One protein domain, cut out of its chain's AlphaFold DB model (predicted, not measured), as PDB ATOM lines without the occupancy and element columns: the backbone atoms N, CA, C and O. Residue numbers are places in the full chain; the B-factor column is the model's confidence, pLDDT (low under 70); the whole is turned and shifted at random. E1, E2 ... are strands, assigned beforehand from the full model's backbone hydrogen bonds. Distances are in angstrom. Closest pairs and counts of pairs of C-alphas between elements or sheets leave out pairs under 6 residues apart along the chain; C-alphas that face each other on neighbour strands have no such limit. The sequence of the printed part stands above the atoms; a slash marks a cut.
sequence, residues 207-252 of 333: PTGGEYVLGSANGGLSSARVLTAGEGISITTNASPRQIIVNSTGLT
ATOM      1  N   PRO A 207     -26.449 -50.921  43.862       82.75
ATOM      2  CA  PRO A 207     -25.671 -51.505  44.952       82.75
ATOM      3  C   PRO A 207     -26.540 -52.250  45.970       82.75
ATOM      4  O   PRO A 207     -27.385 -51.644  46.611       82.75
ATOM      5  N   THR A 208     -26.314 -53.546  46.195       82.69
ATOM      6  CA  THR A 208     -27.155 -54.363  47.097       82.69
ATOM      7  C   THR A 208     -27.275 -53.803  48.521       82.69
ATOM      8  O   THR A 208     -28.324 -53.945  49.148       82.69
ATOM      9  N   GLY A 209     -26.225 -53.138  49.016       82.44
ATOM     10  CA  GLY A 209     -26.200 -52.501  50.337       82.44
ATOM     11  C   GLY A 209     -26.716 -51.060  50.380       82.44
ATOM     12  O   GLY A 209     -26.768 -50.488  51.466       82.44
ATOM     13  N   GLY A 210     -27.076 -50.465  49.241       86.19
ATOM     14  CA  GLY A 210     -27.627 -49.112  49.196       86.19
ATOM     15  C   GLY A 210     -29.025 -49.042  49.815       86.19
ATOM     16  O   GLY A 210     -29.791 -50.007  49.776       86.19
ATOM     17  N   GLU A 211     -29.369 -47.894  50.390       91.31
ATOM     18  CA  GLU A 211     -30.723 -47.645  50.882       91.31
ATOM     19  C   GLU A 211     -31.632 -47.227  49.722       91.31
ATOM     20  O   GLU A 211     -31.402 -46.215  49.059       91.31
ATOM     21  N   TYR A 212     -32.682 -48.013  49.481       90.50
ATOM     22  CA  TYR A 212     -33.679 -47.754  48.442       90.50
ATOM     23  C   TYR A 212     -35.085 -47.839  49.017       90.50
ATOM     24  O   TYR A 212     -35.364 -48.681  49.872       90.50
ATOM     25  N   VAL A 213     -35.989 -47.024  48.479       89.69
ATOM     26  CA  VAL A 213     -37.431 -47.169  48.686       89.69
ATOM     27  C   VAL A 213     -38.036 -47.739  47.410       89.69
ATOM     28  O   VAL A 213     -37.856 -47.180  46.329       89.69
ATOM     29  N   LEU A 214     -38.730 -48.866  47.533       88.69
ATOM     30  CA  LEU A 214     -39.294 -49.614  46.414       88.69
ATOM     31  C   LEU A 214     -40.822 -49.655  46.505       88.69
ATOM     32  O   LEU A 214     -41.383 -49.734  47.595       88.69
ATOM     33  N   GLY A 215     -41.496 -49.677  45.352       85.94
ATOM     34  CA  GLY A 215     -42.940 -49.945  45.282       85.94
ATOM     35  C   GLY A 215     -43.305 -51.422  45.482       85.94
ATOM     36  O   GLY A 215     -44.468 -51.745  45.693       85.94
ATOM     37  N   SER A 216     -42.322 -52.321  45.414       86.06
ATOM     38  CA  SER A 216     -42.479 -53.760  45.633       86.06
ATOM     39  C   SER A 216     -41.174 -54.366  46.151       86.06
ATOM     40  O   SER A 216     -40.096 -53.816  45.925       86.06
ATOM     41  N   ALA A 217     -41.250 -55.514  46.825       88.75
ATOM     42  CA  ALA A 217     -40.062 -56.204  47.323       88.75
ATOM     43  C   ALA A 217     -39.133 -56.646  46.177       88.75
ATOM     44  O   ALA A 217     -39.593 -57.137  45.146       88.75
ATOM     45  N   ASN A 218     -37.821 -56.506  46.382       88.19
ATOM     46  CA  ASN A 218     -36.783 -57.044  45.505       88.19
ATOM     47  C   ASN A 218     -35.769 -57.819  46.358       88.19
ATOM     48  O   ASN A 218     -35.112 -57.235  47.215       88.19
ATOM     49  N   GLY A 219     -35.637 -59.128  46.116       88.31
ATOM     50  CA  GLY A 219     -34.752 -59.999  46.900       88.31
ATOM     51  C   GLY A 219     -33.254 -59.703  46.752       88.31
ATOM     52  O   GLY A 219     -32.470 -60.177  47.566       88.31
ATOM     53  N   GLY A 220     -32.847 -58.924  45.743       87.12
ATOM     54  CA  GLY A 220     -31.450 -58.556  45.486       87.12
ATOM     55  C   GLY A 220     -30.976 -57.267  46.168       87.12
ATOM     56  O   GLY A 220     -29.805 -56.921  46.031       87.12
ATOM     57  N   LEU A 221     -31.854 -56.550  46.879       91.00
ATOM     58  CA  LEU A 221     -31.539 -55.298  47.577       91.00
ATOM     59  C   LEU A 221     -31.793 -55.471  49.078       91.00
ATOM     60  O   LEU A 221     -32.878 -55.176  49.578       91.00
ATOM     61  N   SER A 222     -30.789 -55.972  49.801       89.25
ATOM     62  CA  SER A 222     -30.916 -56.361  51.213       89.25
ATOM     63  C   SER A 222     -31.238 -55.191  52.145       89.25
ATOM     64  O   SER A 222     -31.879 -55.384  53.178       89.25
ATOM     65  N   SER A 223     -30.832 -53.977  51.771       89.69
ATOM     66  CA  SER A 223     -31.104 -52.749  52.526       89.69
ATOM     67  C   SER A 223     -32.358 -52.001  52.060       89.69
ATOM     68  O   SER A 223     -32.690 -50.962  52.629       89.69
ATOM     69  N   ALA A 224     -33.091 -52.501  51.061       92.31
ATOM     70  CA  ALA A 224     -34.281 -51.813  50.575       92.31
ATOM     71  C   ALA A 224     -35.426 -51.805  51.605       92.31
ATOM     72  O   ALA A 224     -35.537 -52.664  52.486       92.31
ATOM     73  N   ARG A 225     -36.309 -50.814  51.484       93.38
ATOM     74  CA  ARG A 225     -37.595 -50.740  52.184       93.38
ATOM     75  C   ARG A 225     -38.709 -50.705  51.152       93.38
ATOM     76  O   ARG A 225     -38.595 -50.034  50.130       93.38
ATOM     77  N   VAL A 226     -39.786 -51.434  51.422       91.62
ATOM     78  CA  VAL A 226     -40.989 -51.390  50.587       91.62
ATOM     79  C   VAL A 226     -41.917 -50.329  51.151       91.62
ATOM     80  O   VAL A 226     -42.200 -50.323  52.349       91.62
ATOM     81  N   LEU A 227     -42.371 -49.423  50.292       90.50
ATOM     82  CA  LEU A 227     -43.392 -48.455  50.649       90.50
ATOM     83  C   LEU A 227     -44.760 -49.147  50.604       90.50
ATOM     84  O   LEU A 227     -45.265 -49.465  49.529       90.50
ATOM     85  N   THR A 228     -45.346 -49.377  51.775       89.75
ATOM     86  CA  THR A 228     -46.646 -50.042  51.921       89.75
ATOM     87  C   THR A 228     -47.702 -49.023  52.325       89.75
ATOM     88  O   THR A 228     -47.493 -48.244  53.254       89.75
ATOM     89  N   ALA A 229     -48.841 -49.028  51.635       90.00
ATOM     90  CA  ALA A 229     -49.978 -48.202  52.013       90.00
ATOM     91  C   ALA A 229     -50.584 -48.716  53.329       90.00
ATOM     92  O   ALA A 229     -50.883 -49.903  53.452       90.00
ATOM     93  N   GLY A 230     -50.742 -47.823  54.306       85.69
ATOM     94  CA  GLY A 230     -51.548 -48.086  55.496       85.69
ATOM     95  C   GLY A 230     -53.042 -47.903  55.220       85.69
ATOM     96  O   GLY A 230     -53.447 -47.547  54.113       85.69
ATOM     97  N   GLU A 231     -53.865 -48.109  56.245       81.38
ATOM     98  CA  GLU A 231     -55.296 -47.808  56.174       81.38
ATOM     99  C   GLU A 231     -55.533 -46.322  55.850       81.38
ATOM    100  O   GLU A 231     -54.804 -45.446  56.319       81.38
ATOM    101  N   GLY A 232     -56.533 -46.029  55.015       80.94
ATOM    102  CA  GLY A 232     -56.856 -44.654  54.628       80.94
ATOM    103  C   GLY A 232     -55.913 -44.025  53.599       80.94
ATOM    104  O   GLY A 232     -56.086 -42.852  53.260       80.94
ATOM    105  N   ILE A 233     -54.923 -44.774  53.103       90.38
ATOM    106  CA  ILE A 233     -53.949 -44.328  52.108       90.38
ATOM    107  C   ILE A 233     -53.995 -45.265  50.902       90.38
ATOM    108  O   ILE A 233     -54.062 -46.482  51.031       90.38
ATOM    109  N   SER A 234     -53.897 -44.694  49.706       89.88
ATOM    110  CA  SER A 234     -53.595 -45.439  48.487       89.88
ATOM    111  C   SER A 234     -52.280 -44.938  47.913       89.88
ATOM    112  O   SER A 234     -52.011 -43.735  47.887       89.88
ATOM    113  N   ILE A 235     -51.447 -45.880  47.476       90.56
ATOM    114  CA  ILE A 235     -50.169 -45.602  46.825       90.56
ATOM    115  C   ILE A 235     -50.238 -46.200  45.428       90.56
ATOM    116  O   ILE A 235     -50.510 -47.388  45.263       90.56
ATOM    117  N   THR A 236     -50.011 -45.378  44.410       86.62
ATOM    118  CA  THR A 236     -50.042 -45.794  43.008       86.62
ATOM    119  C   THR A 236     -48.696 -45.503  42.359       86.62
ATOM    120  O   THR A 236     -48.239 -44.362  42.321       86.62
ATOM    121  N   THR A 237     -48.061 -46.555  41.844       79.38
ATOM    122  CA  THR A 237     -46.723 -46.521  41.226       79.38
ATOM    123  C   THR A 237     -46.752 -46.796  39.717       79.38
ATOM    124  O   THR A 237     -45.705 -46.827  39.080       79.38
ATOM    125  N   ASN A 238     -47.939 -46.991  39.126       69.94
ATOM    126  CA  ASN A 238     -48.107 -47.401  37.725       69.94
ATOM    127  C   ASN A 238     -48.459 -46.255  36.751       69.94
ATOM    128  O   ASN A 238     -48.626 -46.515  35.564       69.94
ATOM    129  N   ALA A 239     -48.577 -45.007  37.219       58.88
ATOM    130  CA  ALA A 239     -49.091 -43.905  36.396       58.88
ATOM    131  C   ALA A 239     -48.022 -43.212  35.525       58.88
ATOM    132  O   ALA A 239     -48.348 -42.617  34.501       58.88
ATOM    133  N   SER A 240     -46.742 -43.272  35.908       60.62
ATOM    134  CA  SER A 240     -45.597 -42.751  35.145       60.62
ATOM    135  C   SER A 240     -44.292 -43.247  35.779       60.62
ATOM    136  O   SER A 240     -44.211 -43.288  37.005       60.62
ATOM    137  N   PRO A 241     -43.227 -43.552  35.010       66.81
ATOM    138  CA  PRO A 241     -42.012 -44.217  35.514       66.81
ATOM    139  C   PRO A 241     -41.177 -43.401  36.526       66.81
ATOM    140  O   PRO A 241     -40.086 -43.818  36.903       66.81
ATOM    141  N   ARG A 242     -41.644 -42.219  36.948       76.50
ATOM    142  CA  ARG A 242     -40.945 -41.311  37.875       76.50
ATOM    143  C   ARG A 242     -41.875 -40.665  38.904       76.50
ATOM    144  O   ARG A 242     -41.509 -39.655  39.495       76.50
ATOM    145  N   GLN A 243     -43.083 -41.196  39.081       82.25
ATOM    146  CA  GLN A 243     -44.046 -40.651  40.031       82.25
ATOM    147  C   GLN A 243     -44.560 -41.738  40.965       82.25
ATOM    148  O   GLN A 243     -44.868 -42.853  40.550       82.25
ATOM    149  N   ILE A 244     -44.666 -41.367  42.236       86.81
ATOM    150  CA  ILE A 244     -45.413 -42.095  43.252       86.81
ATOM    151  C   ILE A 244     -46.565 -41.174  43.622       86.81
ATOM    152  O   ILE A 244     -46.336 -40.058  44.089       86.81
ATOM    153  N   ILE A 245     -47.791 -41.622  43.378       86.50
ATOM    154  CA  ILE A 245     -48.984 -40.888  43.789       86.50
ATOM    155  C   ILE A 245     -49.418 -41.454  45.136       86.50
ATOM    156  O   ILE A 245     -49.615 -42.663  45.259       86.50
ATOM    157  N   VAL A 246     -49.555 -40.582  46.132       89.50
ATOM    158  CA  VAL A 246     -50.062 -40.922  47.465       89.50
ATOM    159  C   VAL A 246     -51.343 -40.133  47.683       89.50
ATOM    160  O   VAL A 246     -51.303 -38.907  47.746       89.50
ATOM    161  N   ASN A 247     -52.468 -40.834  47.795       88.31
ATOM    162  CA  ASN A 247     -53.766 -40.222  48.058       88.31
ATOM    163  C   ASN A 247     -54.302 -40.689  49.407       88.31
ATOM    164  O   ASN A 247     -54.149 -41.857  49.771       88.31
ATOM    165  N   SER A 248     -55.011 -39.803  50.106       86.44
ATOM    166  CA  SER A 248     -55.944 -40.249  51.137       86.44
ATOM    167  C   SER A 248     -57.129 -40.927  50.455       86.44
ATOM    168  O   SER A 248     -57.700 -40.376  49.515       86.44
ATOM    169  N   THR A 249     -57.504 -42.116  50.914       80.38
ATOM    170  CA  THR A 249     -58.710 -42.817  50.446       80.38
ATOM    171  C   THR A 249     -59.957 -42.380  51.206       80.38
ATOM    172  O   THR A 249     -60.982 -43.042  51.105       80.38
ATOM    173  N   GLY A 250     -59.871 -41.289  51.975       69.31
ATOM    174  CA  GLY A 250     -60.974 -40.800  52.782       69.31
ATOM    175  C   GLY A 250     -61.230 -41.691  53.989       69.31
ATOM    176  O   GLY A 250     -62.302 -42.272  54.098       69.31
ATOM    177  N   LEU A 251     -60.282 -41.729  54.937       56.62
ATOM    178  CA  LEU A 251     -60.707 -41.807  56.338       56.62
ATOM    179  C   LEU A 251     -61.608 -40.582  56.551       56.62
ATOM    180  O   LEU A 251     -61.139 -39.445  56.595       56.62
ATOM    181  N   THR A 252     -62.898 -40.873  56.442       59.88
ATOM    182  CA  THR A 252     -64.108 -40.090  56.652       59.88
ATOM    183  C   THR A 252     -63.833 -38.745  57.311       59.88
ATOM    184  O   THR A 252     -63.371 -38.640  58.445       59.88
TER     185      THR A 252
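AT A GLANCE: This is residues 207 to 252 of the 333 residues of an uncharacterized protein of Methylococcaceae bacterium TMED69 (UniProt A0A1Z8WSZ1). There is little regular structure: a small hairpin of two strands, E1 and E2, with a long looped stretch, residues 207 to 232, running out from it and folding back on itself. In that stretch residues 213 to 214 pair with residues 225 to 226, parallel. The printed part has 46 residues with no named helix and two named strands, E1 then E2, antiparallel; the class is all strand, with 8 residues in named elements. The whole is loose, radius of gyration of the C-alphas 12.7 A, and elongated, spanning 41 by 22 by 13 A.

HOW THE PARTS SIT: E1, residues 233 to 236, and E2, residues 245 to 248, form a hairpin, antiparallel at 160 degrees between directions. C-alphas 233 and 248 face each other at 4.6 A. N 234 and O 247, 2.8 A, are within hydrogen-bond range.

IN THESE COORDINATES: E1 begins at C-alpha 233 (-53.949, -44.328, 52.108) and is 10.0 A long. E2, 10.1 A, ends at C-alpha 248 (-55.944, -40.249, 51.137).

THE WHOLE: The C-alphas farthest apart, Pro 207 and Thr 252, are 41.8 A apart. The printed part has no cut. The E1 to E2 link is short. Residues 238 to 241 and 250 to 252 have pLDDT under 70.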